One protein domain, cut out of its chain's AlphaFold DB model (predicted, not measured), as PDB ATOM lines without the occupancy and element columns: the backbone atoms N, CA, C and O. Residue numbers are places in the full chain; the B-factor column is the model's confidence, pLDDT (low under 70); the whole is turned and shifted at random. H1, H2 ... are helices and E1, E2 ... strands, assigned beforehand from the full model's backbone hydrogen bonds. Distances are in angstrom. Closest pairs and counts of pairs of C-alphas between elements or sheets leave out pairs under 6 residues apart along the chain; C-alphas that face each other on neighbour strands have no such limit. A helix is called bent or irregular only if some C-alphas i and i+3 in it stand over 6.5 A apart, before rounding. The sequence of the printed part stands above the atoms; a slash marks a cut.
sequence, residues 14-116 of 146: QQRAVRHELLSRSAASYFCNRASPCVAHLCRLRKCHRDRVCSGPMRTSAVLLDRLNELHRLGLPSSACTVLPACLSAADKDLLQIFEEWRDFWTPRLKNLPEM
ATOM      1  N   GLN A  14     -48.312 -22.541  13.203       82.81
ATOM      2  CA  GLN A  14     -47.823 -21.799  12.046       82.81
ATOM      3  C   GLN A  14     -46.646 -20.888  12.416       82.81
ATOM      4  O   GLN A  14     -45.604 -20.942  11.766       82.81
ATOM      5  N   GLN A  15     -46.767 -20.100  13.488       83.44
ATOM      6  CA  GLN A  15     -45.673 -19.251  13.976       83.44
ATOM      7  C   GLN A  15     -44.438 -20.077  14.342       83.44
ATOM      8  O   GLN A  15     -43.308 -19.711  14.007       83.44
ATOM      9  N   ARG A  16     -44.644 -21.229  14.988       82.81
ATOM     10  CA  ARG A  16     -43.569 -22.156  15.336       82.81
ATOM     11  C   ARG A  16     -42.873 -22.719  14.095       82.81
ATOM     12  O   ARG A  16     -41.645 -22.769  14.081       82.81
ATOM     13  N   ALA A  17     -43.622 -23.086  13.055       83.75
ATOM     14  CA  ALA A  17     -43.069 -23.571  11.791       83.75
ATOM     15  C   ALA A  17     -42.264 -22.486  11.055       83.75
ATOM     16  O   ALA A  17     -41.138 -22.740  10.629       83.75
ATOM     17  N   VAL A  18     -42.791 -21.258  10.982       84.31
ATOM     18  CA  VAL A  18     -42.085 -20.109  10.389       84.31
ATOM     19  C   VAL A  18     -40.783 -19.834  11.140       84.31
ATOM     20  O   VAL A  18     -39.721 -19.714  10.531       84.31
ATOM     21  N   ARG A  19     -40.834 -19.793  12.475       84.56
ATOM     22  CA  ARG A  19     -39.646 -19.588  13.310       84.56
ATOM     23  C   ARG A  19     -38.620 -20.705  13.123       84.56
ATOM     24  O   ARG A  19     -37.429 -20.422  13.013       84.56
ATOM     25  N   HIS A  20     -39.073 -21.956  13.066       86.56
ATOM     26  CA  HIS A  20     -38.223 -23.119  12.809       86.56
ATOM     27  C   HIS A  20     -37.520 -23.023  11.453       86.56
ATOM     28  O   HIS A  20     -36.317 -23.277  11.366       86.56
ATOM     29  N   GLU A  21     -38.235 -22.611  10.408       87.62
ATOM     30  CA  GLU A  21     -37.659 -22.394   9.082       87.62
ATOM     31  C   GLU A  21     -36.599 -21.285   9.099       87.62
ATOM     32  O   GLU A  21     -35.485 -21.499   8.614       87.62
ATOM     33  N   LEU A  22     -36.899 -20.129   9.701       86.62
ATOM     34  CA  LEU A  22     -35.950 -19.015   9.808       86.62
ATOM     35  C   LEU A  22     -34.673 -19.419  10.557       86.62
ATOM     36  O   LEU A  22     -33.568 -19.142  10.083       86.62
ATOM     37  N   LEU A  23     -34.818 -20.106  11.695       86.56
ATOM     38  CA  LEU A  23     -33.700 -20.609  12.498       86.56
ATOM     39  C   LEU A  23     -32.855 -21.602  11.711       86.56
ATOM     40  O   LEU A  23     -31.643 -21.432  11.586       86.56
ATOM     41  N   SER A  24     -33.505 -22.611  11.138       87.81
ATOM     42  CA  SER A  24     -32.810 -23.700  10.463       87.81
ATOM     43  C   SER A  24     -32.072 -23.213   9.221       87.81
ATOM     44  O   SER A  24     -30.936 -23.616   8.980       87.81
ATOM     45  N   ARG A  25     -32.673 -22.310   8.439       88.06
ATOM     46  CA  ARG A  25     -32.021 -21.734   7.259       88.06
ATOM     47  C   ARG A  25     -30.883 -20.788   7.620       88.06
ATOM     48  O   ARG A  25     -29.870 -20.795   6.922       88.06
ATOM     49  N   SER A  26     -31.018 -19.996   8.683       85.50
ATOM     50  CA  SER A  26     -29.941 -19.115   9.159       85.50
ATOM     51  C   SER A  26     -28.751 -19.939   9.635       85.50
ATOM     52  O   SER A  26     -27.649 -19.769   9.119       85.50
ATOM     53  N   ALA A  27     -28.995 -20.915  10.512       85.50
ATOM     54  CA  ALA A  27     -27.972 -21.832  10.995       85.50
ATOM     55  C   ALA A  27     -27.296 -22.582   9.838       85.50
ATOM     56  O   ALA A  27     -26.074 -22.572   9.744       85.50
ATOM     57  N   ALA A  28     -28.065 -23.115   8.880       84.62
ATOM     58  CA  ALA A  28     -27.515 -23.776   7.695       84.62
ATOM     59  C   ALA A  28     -26.692 -22.829   6.806       84.62
ATOM     60  O   ALA A  28     -25.701 -23.243   6.212       84.62
ATOM     61  N   SER A  29     -27.085 -21.556   6.702       84.25
ATOM     62  CA  SER A  29     -26.340 -20.560   5.924       84.25
ATOM     63  C   SER A  29     -24.949 -20.328   6.507       84.25
ATOM     64  O   SER A  29     -23.993 -20.273   5.743       84.25
ATOM     65  N   TYR A  30     -24.815 -20.264   7.831       79.69
ATOM     66  CA  TYR A  30     -23.511 -20.143   8.489       79.69
ATOM     67  C   TYR A  30     -22.734 -21.458   8.490       79.69
ATOM     68  O   TYR A  30     -21.558 -21.486   8.127       79.69
ATOM     69  N   PHE A  31     -23.402 -22.553   8.842       77.94
ATOM     70  CA  PHE A  31     -22.797 -23.872   8.971       77.94
ATOM     71  C   PHE A  31     -22.197 -24.358   7.644       77.94
ATOM     72  O   PHE A  31     -21.026 -24.727   7.595       77.94
ATOM     73  N   CYS A  32     -22.946 -24.248   6.540       72.38
ATOM     74  CA  CYS A  32     -22.489 -24.702   5.224       72.38
ATOM     75  C   CYS A  32     -21.489 -23.758   4.534       72.38
ATOM     76  O   CYS A  32     -20.869 -24.176   3.560       72.38
ATOM     77  N   ASN A  33     -21.369 -22.490   4.953       67.69
ATOM     78  CA  ASN A  33     -20.529 -21.508   4.246       67.69
ATOM     79  C   ASN A  33     -19.316 -21.009   5.032       67.69
ATOM     80  O   ASN A  33     -18.409 -20.476   4.402       67.69
ATOM     81  N   ARG A  34     -19.292 -21.156   6.362       66.50
ATOM     82  CA  ARG A  34     -18.216 -20.623   7.214       66.50
ATOM     83  C   ARG A  34     -17.590 -21.671   8.125       66.50
ATOM     84  O   ARG A  34     -16.377 -21.692   8.264       66.50
ATOM     85  N   ALA A  35     -18.407 -22.516   8.754       59.50
ATOM     86  CA  ALA A  35     -17.942 -23.365   9.850       59.50
ATOM     87  C   ALA A  35     -17.219 -24.640   9.392       59.50
ATOM     88  O   ALA A  35     -16.334 -25.116  10.095       59.50
ATOM     89  N   SER A  36     -17.587 -25.217   8.242       56.97
ATOM     90  CA  SER A  36     -16.963 -26.463   7.790       56.97
ATOM     91  C   SER A  36     -16.990 -26.618   6.263       56.97
ATOM     92  O   SER A  36     -18.062 -26.804   5.678       56.97
ATOM     93  N   PRO A  37     -15.824 -26.602   5.590       56.91
ATOM     94  CA  PRO A  37     -15.707 -26.952   4.172       56.91
ATOM     95  C   PRO A  37     -16.274 -28.346   3.861       56.91
ATOM     96  O   PRO A  37     -16.902 -28.541   2.822       56.91
ATOM     97  N   CYS A  38     -16.151 -29.291   4.801       50.66
ATOM     98  CA  CYS A  38     -16.675 -30.654   4.680       50.66
ATOM     99  C   CYS A  38     -18.205 -30.676   4.515       50.66
ATOM    100  O   CYS A  38     -18.756 -31.512   3.802       50.66
ATOM    101  N   VAL A  39     -18.894 -29.708   5.122       60.62
ATOM    102  CA  VAL A  39     -20.357 -29.564   5.092       60.62
ATOM    103  C   VAL A  39     -20.828 -28.827   3.839       60.62
ATOM    104  O   VAL A  39     -21.927 -29.090   3.345       60.62
ATOM    105  N   ALA A  40     -20.002 -27.947   3.265       63.06
ATOM    106  CA  ALA A  40     -20.323 -27.286   2.000       63.06
ATOM    107  C   ALA A  40     -20.652 -28.318   0.901       63.06
ATOM    108  O   ALA A  40     -21.574 -28.108   0.108       63.06
ATOM    109  N   HIS A  41     -19.982 -29.475   0.912       68.62
ATOM    110  CA  HIS A  41     -20.237 -30.584  -0.013       68.62
ATOM    111  C   HIS A  41     -21.600 -31.273   0.179       68.62
ATOM    112  O   HIS A  41     -22.125 -31.857  -0.773       68.62
ATOM    113  N   LEU A  42     -22.221 -31.173   1.361       71.00
ATOM    114  CA  LEU A  42     -23.558 -31.729   1.616       71.00
ATOM    115  C   LEU A  42     -24.635 -30.940   0.875       71.00
ATOM    116  O   LEU A  42     -25.613 -31.503   0.372       71.00
ATOM    117  N   CYS A  43     -24.451 -29.623   0.747       77.38
ATOM    118  CA  CYS A  43     -25.390 -28.823  -0.013       77.38
ATOM    119  C   CYS A  43     -25.132 -28.959  -1.516       77.38
ATOM    120  O   CYS A  43     -24.278 -28.291  -2.079       77.38
ATOM    121  N   ARG A  44     -25.940 -29.745  -2.227       77.00
ATOM    122  CA  ARG A  44     -25.822 -29.866  -3.697       77.00
ATOM    123  C   ARG A  44     -26.442 -28.698  -4.478       77.00
ATOM    124  O   ARG A  44     -26.428 -28.675  -5.706       77.00
ATOM    125  N   LEU A  45     -27.021 -27.714  -3.788       82.50
ATOM    126  CA  LEU A  45     -27.719 -26.600  -4.426       82.50
ATOM    127  C   LEU A  45     -26.746 -25.493  -4.824       82.50
ATOM    128  O   LEU A  45     -26.341 -24.678  -3.995       82.50
ATOM    129  N   ARG A  46     -26.468 -25.387  -6.127       81.44
ATOM    130  CA  ARG A  46     -25.591 -24.352  -6.705       81.44
ATOM    131  C   ARG A  46     -25.959 -22.927  -6.277       81.44
ATOM    132  O   ARG A  46     -25.073 -22.106  -6.064       81.44
ATOM    133  N   LYS A  47     -27.254 -22.629  -6.122       82.81
ATOM    134  CA  LYS A  47     -27.719 -21.315  -5.652       82.81
ATOM    135  C   LYS A  47     -27.269 -21.019  -4.219       82.81
ATOM    136  O   LYS A  47     -26.852 -19.900  -3.958       82.81
ATOM    137  N   CYS A  48     -27.296 -22.004  -3.317       83.00
ATOM    138  CA  CYS A  48     -26.834 -21.822  -1.937       83.00
ATOM    139  C   CYS A  48     -25.334 -21.519  -1.885       83.00
ATOM    140  O   CYS A  48     -24.926 -20.656  -1.121       83.00
ATOM    141  N   HIS A  49     -24.542 -22.175  -2.738       78.56
ATOM    142  CA  HIS A  49     -23.107 -21.907  -2.883       78.56
ATOM    143  C   HIS A  49     -22.822 -20.512  -3.426       78.56
ATOM    144  O   HIS A  49     -22.021 -19.777  -2.860       78.56
ATOM    145  N   ARG A  50     -23.508 -20.128  -4.509       82.00
ATOM    146  CA  ARG A  50     -23.349 -18.808  -5.134       82.00
ATOM    147  C   ARG A  50     -23.730 -17.679  -4.180       82.00
ATOM    148  O   ARG A  50     -23.016 -16.688  -4.080       82.00
ATOM    149  N   ASP A  51     -24.862 -17.834  -3.505       81.38
ATOM    150  CA  ASP A  51     -25.435 -16.795  -2.655       81.38
ATOM    151  C   ASP A  51     -24.911 -16.860  -1.214       81.38
ATOM    152  O   ASP A  51     -25.215 -15.967  -0.431       81.38
ATOM    153  N   ARG A  52     -24.170 -17.914  -0.843       78.06
ATOM    154  CA  ARG A  52     -23.702 -18.210   0.527       78.06
ATOM    155  C   ARG A  52     -24.814 -18.214   1.586       78.06
ATOM    156  O   ARG A  52     -24.567 -18.059   2.778       78.06
ATOM    157  N   VAL A  53     -26.057 -18.409   1.151       85.81
ATOM    158  CA  VAL A  53     -27.256 -18.407   1.993       85.81
ATOM    159  C   VAL A  53     -28.196 -19.517   1.541       85.81
ATOM    160  O   VAL A  53     -28.407 -19.751   0.347       85.81
ATOM    161  N   CYS A  54     -28.764 -20.229   2.512       86.81
ATOM    162  CA  CYS A  54     -29.559 -21.422   2.274       86.81
ATOM    163  C   CYS A  54     -30.917 -21.097   1.630       86.81
ATOM    164  O   CYS A  54     -31.873 -20.681   2.279       86.81
ATOM    165  N   SER A  55     -31.035 -21.353   0.332       85.25
ATOM    166  CA  SER A  55     -32.267 -21.170  -0.449       85.25
ATOM    167  C   SER A  55     -32.976 -22.483  -0.794       85.25
ATOM    168  O   SER A  55     -33.952 -22.475  -1.540       85.25
ATOM    169  N   GLY A  56     -32.500 -23.615  -0.267       82.75
ATOM    170  CA  GLY A  56     -33.060 -24.933  -0.569       82.75
ATOM    171  C   GLY A  56     -34.467 -25.160  -0.016       82.75
ATOM    172  O   GLY A  56     -34.870 -24.468   0.918       82.75
ATOM    173  N   PRO A  57     -35.224 -26.125  -0.558       87.94
ATOM    174  CA  PRO A  57     -36.502 -26.508   0.030       87.94
ATOM    175  C   PRO A  57     -36.289 -27.102   1.428       87.94
ATOM    176  O   PRO A  57     -35.254 -27.718   1.693       87.94
ATOM    177  N   MET A  58     -37.275 -26.928   2.306       88.00
ATOM    178  CA  MET A  58     -37.332 -27.630   3.588       88.00
ATOM    179  C   MET A  58     -37.809 -29.068   3.329       88.00
ATOM    180  O   MET A  58     -38.786 -29.273   2.612       88.00
ATOM    181  N   ARG A  59     -37.099 -30.066   3.851       87.00
ATOM    182  CA  ARG A  59     -37.362 -31.498   3.663       87.00
ATOM    183  C   ARG A  59     -37.310 -32.212   5.000       87.00
ATOM    184  O   ARG A  59     -36.476 -31.876   5.835       87.00
ATOM    185  N   THR A  60     -38.156 -33.212   5.192       82.88
ATOM    186  CA  THR A  60     -38.079 -34.096   6.358       82.88
ATOM    187  C   THR A  60     -36.706 -34.755   6.429       82.88
ATOM    188  O   THR A  60     -36.223 -35.306   5.441       82.88
ATOM    189  N   SER A  61     -36.070 -34.670   7.595       81.19
ATOM    190  CA  SER A  61     -34.839 -35.411   7.876       81.19
ATOM    191  C   SER A  61     -35.204 -36.792   8.407       81.19
ATOM    192  O   SER A  61     -36.038 -36.892   9.304       81.19
ATOM    193  N   ALA A  62     -34.571 -37.843   7.879       75.31
ATOM    194  CA  ALA A  62     -34.775 -39.212   8.360       75.31
ATOM    195  C   ALA A  62     -34.438 -39.341   9.856       75.31
ATOM    196  O   ALA A  62     -35.189 -39.946  10.611       75.31
ATOM    197  N   VAL A  63     -33.374 -38.666  10.304       76.56
ATOM    198  CA  VAL A  63     -32.952 -38.646  11.712       76.56
ATOM    199  C   VAL A  63     -33.991 -37.953  12.605       76.56
ATOM    200  O   VAL A  63     -34.252 -38.395  13.722       76.56
ATOM    201  N   LEU A  64     -34.636 -36.889  12.113       77.31
ATOM    202  CA  LEU A  64     -35.733 -36.239  12.839       77.31
ATOM    203  C   LEU A  64     -37.049 -37.024  12.760       77.31
ATOM    204  O   LEU A  64     -37.917 -36.813  13.606       77.31
ATOM    205  N   LEU A  65     -37.203 -37.923  11.782       77.25
ATOM    206  CA  LEU A  65     -38.379 -38.778  11.616       77.25
ATOM    207  C   LEU A  65     -38.516 -39.793  12.762       77.25
ATOM    208  O   LEU A  65     -39.619 -40.048  13.241       77.25
ATOM    209  N   ASP A  66     -37.399 -40.320  13.255       76.56
ATOM    210  CA  ASP A  66     -37.406 -41.219  14.413       76.56
ATOM    211  C   ASP A  66     -37.846 -40.478  15.682       76.56
ATOM    212  O   ASP A  66     -38.716 -40.938  16.423       76.56
ATOM    213  N   ARG A  67     -37.324 -39.261  15.884       75.44
ATOM    214  CA  ARG A  67     -37.720 -38.376  16.994       75.44
ATOM    215  C   ARG A  67     -39.196 -37.980  16.903       75.44
ATOM    216  O   ARG A  67     -39.876 -37.833  17.914       75.44
ATOM    217  N   LEU A  68     -39.694 -37.829  15.682       74.12
ATOM    218  CA  LEU A  68     -41.093 -37.576  15.355       74.12
ATOM    219  C   LEU A  68     -42.021 -38.712  15.769       74.12
ATOM    220  O   LEU A  68     -43.064 -38.456  16.369       74.12
ATOM    221  N   ASN A  69     -41.646 -39.946  15.430       76.69
ATOM    222  CA  ASN A  69     -42.405 -41.133  15.798       76.69
ATOM    223  C   ASN A  69     -42.523 -41.235  17.320       76.69
ATOM    224  O   ASN A  69     -43.597 -41.538  17.834       76.69
ATOM    225  N   GLU A  70     -41.458 -40.883  18.039       76.75
ATOM    226  CA  GLU A  70     -41.465 -40.840  19.498       76.75
ATOM    227  C   GLU A  70     -42.381 -39.736  20.051       76.75
ATOM    228  O   GLU A  70     -43.224 -39.995  20.905       76.75
ATOM    229  N   LEU A  71     -42.325 -38.517  19.503       73.12
ATOM    230  CA  LEU A  71     -43.242 -37.436  19.895       73.12
ATOM    231  C   LEU A  71     -44.711 -37.778  19.612       73.12
ATOM    232  O   LEU A  71     -45.586 -37.433  20.406       73.12
ATOM    233  N   HIS A  72     -44.983 -38.468  18.503       76.38
ATOM    234  CA  HIS A  72     -46.324 -38.926  18.158       76.38
ATOM    235  C   HIS A  72     -46.822 -40.001  19.131       76.38
ATOM    236  O   HIS A  72     -47.970 -39.937  19.566       76.38
ATOM    237  N   ARG A  73     -45.962 -40.948  19.538       77.50
ATOM    238  CA  ARG A  73     -46.284 -41.917  20.602       77.50
ATOM    239  C   ARG A  73     -46.631 -41.232  21.922       77.50
ATOM    240  O   ARG A  73     -47.513 -41.701  22.630       77.50
ATOM    241  N   LEU A  74     -45.990 -40.102  22.219       75.19
ATOM    242  CA  LEU A  74     -46.263 -39.276  23.399       75.19
ATOM    243  C   LEU A  74     -47.482 -38.342  23.240       75.19
ATOM    244  O   LEU A  74     -47.767 -37.554  24.140       75.19
ATOM    245  N   GLY A  75     -48.201 -38.390  22.111       71.12
ATOM    246  CA  GLY A  75     -49.381 -37.556  21.854       71.12
ATOM    247  C   GLY A  75     -49.075 -36.071  21.608       71.12
ATOM    248  O   GLY A  75     -49.978 -35.234  21.666       71.12
ATOM    249  N   LEU A  76     -47.814 -35.716  21.336       65.44
ATOM    250  CA  LEU A  76     -47.394 -34.334  21.119       65.44
ATOM    251  C   LEU A  76     -47.550 -33.923  19.641       65.44
ATOM    252  O   LEU A  76     -47.236 -34.703  18.739       65.44
ATOM    253  N   PRO A  77     -48.000 -32.682  19.355       65.12
ATOM    254  CA  PRO A  77     -48.133 -32.186  17.989       65.12
ATOM    255  C   PRO A  77     -46.755 -32.094  17.331       65.12
ATOM    256  O   PRO A  77     -45.888 -31.335  17.764       65.12
ATOM    257  N   SER A  78     -46.560 -32.888  16.284       60.78
ATOM    258  CA  SER A  78     -45.223 -33.266  15.842       60.78
ATOM    259  C   SER A  78     -44.781 -32.581  14.538       60.78
ATOM    260  O   SER A  78     -43.593 -32.517  14.257       60.78
ATOM    261  N   SER A  79     -45.684 -31.978  13.759       64.88
ATOM    262  CA  SER A  79     -45.406 -31.599  12.360       64.88
ATOM    263  C   SER A  79     -44.592 -30.315  12.134       64.88
ATOM    264  O   SER A  79     -43.968 -30.175  11.085       64.88
ATOM    265  N   ALA A  80     -44.567 -29.367  13.076       62.28
ATOM    266  CA  ALA A  80     -44.079 -28.008  12.793       62.28
ATOM    267  C   ALA A  80     -42.539 -27.849  12.729       62.28
ATOM    268  O   ALA A  80     -42.064 -26.814  12.266       62.28
ATOM    269  N   CYS A  81     -41.741 -28.826  13.190       71.62
ATOM    270  CA  CYS A  81     -40.289 -28.641  13.409       71.62
ATOM    271  C   CYS A  81     -39.398 -29.786  12.892       71.62
ATOM    272  O   CYS A  81     -38.333 -30.052  13.441       71.62
ATOM    273  N   THR A  82     -39.832 -30.495  11.857       75.56
ATOM    274  CA  THR A  82     -39.239 -31.797  11.466       75.56
ATOM    275  C   THR A  82     -38.550 -31.759  10.116       75.56
ATOM    276  O   THR A  82     -37.895 -32.706   9.678       75.56
ATOM    277  N   VAL A  83     -38.713 -30.624   9.449       85.00
ATOM    278  CA  VAL A  83     -38.108 -30.331   8.173       85.00
ATOM    279  C   VAL A  83     -36.814 -29.568   8.399       85.00
ATOM    280  O   VAL A  83     -36.758 -28.625   9.181       85.00
ATOM    281  N   LEU A  84     -35.762 -29.957   7.702       86.81
ATOM    282  CA  LEU A  84     -34.501 -29.237   7.635       86.81
ATOM    283  C   LEU A  84     -34.299 -28.717   6.219       86.81
ATOM    284  O   LEU A  84     -34.875 -29.259   5.274       86.81
ATOM    285  N   PRO A  85     -33.458 -27.698   6.019       87.00
ATOM    286  CA  PRO A  85     -33.058 -27.332   4.677       87.00
ATOM    287  C   PRO A  85     -32.458 -28.542   3.952       87.00
ATOM    288  O   PRO A  85     -31.740 -29.337   4.555       87.00
ATOM    289  N   ALA A  86     -32.721 -28.676   2.650       83.31
ATOM    290  CA  ALA A  86     -32.298 -29.841   1.868       83.31
ATOM    291  C   ALA A  86     -30.801 -30.180   2.013       83.31
ATOM    292  O   ALA A  86     -30.451 -31.356   2.014       83.31
ATOM    293  N   CYS A  87     -29.947 -29.165   2.201       80.44
ATOM    294  CA  CYS A  87     -28.512 -29.332   2.448       80.44
ATOM    295  C   CYS A  87     -28.191 -30.194   3.691       80.44
ATOM    296  O   CYS A  87     -27.116 -30.767   3.757       80.44
ATOM    297  N   LEU A  88     -29.102 -30.256   4.667       81.75
ATOM    298  CA  LEU A  88     -28.947 -30.952   5.949       81.75
ATOM    299  C   LEU A  88     -29.930 -32.111   6.122       81.75
ATOM    300  O   LEU A  88     -29.781 -32.920   7.027       81.75
ATOM    301  N   SER A  89     -30.937 -32.219   5.252       84.00
ATOM    302  CA  SER A  89     -31.930 -33.298   5.328       84.00
ATOM    303  C   SER A  89     -31.328 -34.705   5.201       84.00
ATOM    304  O   SER A  89     -31.913 -35.654   5.714       84.00
ATOM    305  N   ALA A  90     -30.165 -34.818   4.551       77.62
ATOM    306  CA  ALA A  90     -29.411 -36.056   4.364       77.62
ATOM    307  C   ALA A  90     -28.134 -36.125   5.226       77.62
ATOM    308  O   ALA A  90     -27.291 -36.980   4.976       77.62
ATOM    309  N   ALA A  91     -27.960 -35.205   6.182       80.12
ATOM    310  CA  ALA A  91     -26.843 -35.264   7.116       80.12
ATOM    311  C   ALA A  91     -26.983 -36.486   8.039       80.12
ATOM    312  O   ALA A  91     -28.101 -36.892   8.373       80.12
ATOM    313  N   ASP A  92     -25.851 -37.059   8.444       84.38
ATOM    314  CA  ASP A  92     -25.812 -38.078   9.489       84.38
ATOM    315  C   ASP A  92     -26.085 -37.472  10.880       84.38
ATOM    316  O   ASP A  92     -26.350 -36.274  11.029       84.38
ATOM    317  N   LYS A  93     -26.083 -38.324  11.909       84.06
ATOM    318  CA  LYS A  93     -26.408 -37.923  13.283       84.06
ATOM    319  C   LYS A  93     -25.389 -36.941  13.863       84.06
ATOM    320  O   LYS A  93     -25.807 -35.989  14.515       84.06
ATOM    321  N   ASP A  94     -24.104 -37.140  13.592       83.62
ATOM    322  CA  ASP A  94     -23.028 -36.328  14.166       83.62
ATOM    323  C   ASP A  94     -23.056 -34.916  13.572       83.62
ATOM    324  O   ASP A  94     -23.039 -33.912  14.285       83.62
ATOM    325  N   LEU A  95     -23.218 -34.821  12.252       81.31
ATOM    326  CA  LEU A  95     -23.401 -33.548  11.562       81.31
ATOM    327  C   LEU A  95     -24.688 -32.845  11.981       81.31
ATOM    328  O   LEU A  95     -24.715 -31.614  12.082       81.31
ATOM    329  N   LEU A  96     -25.757 -33.608  12.216       83.81
ATOM    330  CA  LEU A  96     -27.000 -33.039  12.707       83.81
ATOM    331  C   LEU A  96     -26.829 -32.473  14.118       83.81
ATOM    332  O   LEU A  96     -27.323 -31.378  14.370       83.81
ATOM    333  N   GLN A  97     -26.111 -33.163  15.003       85.81
ATOM    334  CA  GLN A  97     -25.837 -32.689  16.358       85.81
ATOM    335  C   GLN A  97     -25.086 -31.355  16.341       85.81
ATOM    336  O   GLN A  97     -25.539 -30.390  16.955       85.81
ATOM    337  N   ILE A  98     -24.011 -31.257  15.553       83.88
ATOM    338  CA  ILE A  98     -23.265 -30.001  15.397       83.88
ATOM    339  C   ILE A  98     -24.191 -28.905  14.848       83.88
ATOM    340  O   ILE A  98     -24.187 -27.769  15.321       83.88
ATOM    341  N   PHE A  99     -25.031 -29.224  13.860       84.38
ATOM    342  CA  PHE A  99     -26.012 -28.267  13.356       84.38
ATOM    343  C   PHE A  99     -27.000 -27.800  14.437       84.38
ATOM    344  O   PHE A  99     -27.348 -26.617  14.457       84.38
ATOM    345  N   GLU A 100     -27.470 -28.687  15.316       84.56
ATOM    346  CA  GLU A 100     -28.365 -28.310  16.413       84.56
ATOM    347  C   GLU A 100     -27.684 -27.336  17.382       84.56
ATOM    348  O   GLU A 100     -28.293 -26.325  17.727       84.56
ATOM    349  N   GLU A 101     -26.407 -27.543  17.710       84.56
ATOM    350  CA  GLU A 101     -25.616 -26.601  18.516       84.56
ATOM    351  C   GLU A 101     -25.523 -25.221  17.845       84.56
ATOM    352  O   GLU A 101     -25.749 -24.180  18.473       84.56
ATOM    353  N   TRP A 102     -25.277 -25.190  16.529       81.00
ATOM    354  CA  TRP A 102     -25.289 -23.947  15.758       81.00
ATOM    355  C   TRP A 102     -26.671 -23.288  15.742       81.00
ATOM    356  O   TRP A 102     -26.780 -22.066  15.866       81.00
ATOM    357  N   ARG A 103     -27.749 -24.061  15.596       84.00
ATOM    358  CA  ARG A 103     -29.123 -23.545  15.654       84.00
ATOM    359  C   ARG A 103     -29.416 -22.915  17.015       84.00
ATOM    360  O   ARG A 103     -30.022 -21.840  17.071       84.00
ATOM    361  N   ASP A 104     -28.955 -23.530  18.093       85.06
ATOM    362  CA  ASP A 104     -29.144 -23.025  19.450       85.06
ATOM    363  C   ASP A 104     -28.346 -21.730  19.670       85.06
ATOM    364  O   ASP A 104     -28.896 -20.758  20.189       85.06
ATOM    365  N   PHE A 105     -27.131 -21.624  19.123       80.44
ATOM    366  CA  PHE A 105     -26.364 -20.368  19.081       80.44
ATOM    367  C   PHE A 105     -27.088 -19.223  18.342       80.44
ATOM    368  O   PHE A 105     -26.967 -18.046  18.710       80.44
ATOM    369  N   TRP A 106     -27.859 -19.541  17.298       74.81
ATOM    370  CA  TRP A 106     -28.653 -18.566  16.537       74.81
ATOM    371  C   TRP A 106     -29.976 -18.187  17.206       74.81
ATOM    372  O   TRP A 106     -30.537 -17.127  16.907       74.81
ATOM    373  N   THR A 107     -30.468 -19.002  18.138       80.38
ATOM    374  CA  THR A 107     -31.784 -18.819  18.761       80.38
ATOM    375  C   THR A 107     -31.938 -17.477  19.492       80.38
ATOM    376  O   THR A 107     -32.933 -16.788  19.236       80.38
ATOM    377  N   PRO A 108     -30.982 -17.026  20.333       82.00
ATOM    378  CA  PRO A 108     -31.057 -15.715  20.980       82.00
ATOM    379  C   PRO A 108     -30.982 -14.554  19.983       82.00
ATOM    380  O   PRO A 108     -31.692 -13.564  20.136       82.00
ATOM    381  N   ARG A 109     -30.165 -14.688  18.930       74.06
ATOM    382  CA  ARG A 109     -29.982 -13.642  17.908       74.06
ATOM    383  C   ARG A 109     -31.250 -13.412  17.094       74.06
ATOM    384  O   ARG A 109     -31.600 -12.272  16.821       74.06
ATOM    385  N   LEU A 110     -31.968 -14.484  16.764       70.88
ATOM    386  CA  LEU A 110     -33.245 -14.405  16.053       70.88
ATOM    387  C   LEU A 110     -34.419 -14.002  16.947       70.88
ATOM    388  O   LEU A 110     -35.402 -13.482  16.435       70.88
ATOM    389  N   LYS A 111     -34.322 -14.185  18.272       72.44
ATOM    390  CA  LYS A 111     -35.351 -13.721  19.218       72.44
ATOM    391  C   LYS A 111     -35.510 -12.195  19.203       72.44
ATOM    392  O   LYS A 111     -36.614 -11.717  19.426       72.44
ATOM    393  N   ASN A 112     -34.424 -11.468  18.942       69.38
ATOM    394  CA  ASN A 112     -34.392 -10.004  18.978       69.38
ATOM    395  C   ASN A 112     -34.546  -9.360  17.594       69.38
ATOM    396  O   ASN A 112     -34.503  -8.137  17.479       69.38
ATOM    397  N   LEU A 113     -34.685 -10.165  16.538       65.69
ATOM    398  CA  LEU A 113     -34.904  -9.637  15.200       65.69
ATOM    399  C   LEU A 113     -36.374  -9.220  15.041       65.69
ATOM    400  O   LEU A 113     -37.257  -9.930  15.528       65.69
ATOM    401  N   PRO A 114     -36.652  -8.089  14.363       69.19
ATOM    402  CA  PRO A 114     -38.020  -7.719  14.028       69.19
ATOM    403  C   PRO A 114     -38.671  -8.838  13.211       69.19
ATOM    404  O   PRO A 114     -37.973  -9.572  12.503       69.19
ATOM    405  N   GLU A 115     -39.997  -8.970  13.304       76.62
ATOM    406  CA  GLU A 115     -40.729  -9.954  12.506       76.62
ATOM    407  C   GLU A 115     -40.373  -9.782  11.028       76.62
ATOM    408  O   GLU A 115     -40.626  -8.747  10.412       76.62
ATOM    409  N   MET A 116     -39.713 -10.796  10.474       77.31
ATOM    410  CA  MET A 116     -39.188 -10.748   9.121       77.31
ATOM    411  C   MET A 116     -39.378 -12.076   8.417       77.31
ATOM    412  O   MET A 116     -39.263 -13.159   8.991       77.31
TER     413      MET A 116
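Overview. This is residues 14 to 116 of the 146 residues of an uncharacterized protein of Rhizobium tumorigenes (UniProt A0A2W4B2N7). Two long helices, H1 and H6, cross steeply as an X, and a very short two-stranded ribbon, E1 and E2, packs on H1 mainly through E2. H2 and H3 lie toward one end of the longest axis, near the last residues of H1, while H4 reaches out toward the other end. The printed part has 103 residues with six named helices and two named strands, in the order H1, H2, H3, E1, H4, E2, H5, H6; the sheet, E1 - E2, is antiparallel and the class is mostly helix. The whole is compact, with a radius of gyration of the C-alphas of 13.5 A and spans of 41 by 33 by 21 A.

Arrangement. H1, residues 14 to 35, touches H6, residues 93 to 111, with its residues 23 to 31 alone; the closest C-alphas, of Ala 27 and Arg 103, are 5.1 A apart. They run opposite ways at a steep tilt of 65 degrees. H1 and H2, residues 37 to 40, touch only at the corner, with the C-alphas of Cys 32 and Ala 40 4.7 A apart. H3, residues 46 to 51, is close to H1 but not clearly touching, and about perpendicular to it at 87 degrees; the closest C-alphas, of Asn 33 and His 49, are 7.6 A apart. E1, residues 58 to 60, and E2, residues 83 to 85, are antiparallel neighbours at 133 degrees, with N 59 and O 84 at 2.8 A and N 84 and O 59 at 2.8 A, within hydrogen-bond range. The closest C-alphas of H1 and E2, those of Arg 25 and Pro 85, are 6.3 A apart. H4, residues 62 to 73, is apart from H1 and close to H6 but not clearly touching, with the C-alphas of Val 63 and Lys 93 closest at 6.8 A. H5, residues 86 to 89, is close to H1 but not clearly touching, with the C-alphas of Ala 28 and Leu 88 closest at 7.5 A. In H3 every O i to N i+4 pair is within hydrogen-bond range, against 16 of 18 in H1, 7 of 8 in H4 and 13 of 15 in H6; H2 and H5 are too short for such a pair.

Along the chain. H1 begins at C-alpha 14, (-47.823, -21.799, 12.046), and measures 30.0 A; it is irregular, but only just, with C-alphas 32 and 35 6.6 A apart. H2 measures 5.1 A, H3 8.6 A, E1 7.1 A, H4 17.0 A, E2 6.8 A and H5 4.9 A. H4 begins at C-alpha 62, (-34.775, -39.212, 8.360). H6 measures 26.5 A and ends at C-alpha 111, (-35.351, -13.721, 19.218); it has a kink of 32 degrees near residue 105 and is only just irregular, with C-alphas 105 and 108 6.9 A apart.

Size, cuts and confidence. The two C-alphas farthest apart, of Arg 50 and Leu 74, are 41.9 A apart. The printed part has no cut and no long link. Mean pLDDT of the printed part is 78.1, and residues 33 to 41, 76 to 80 and 112 to 114 are under 70.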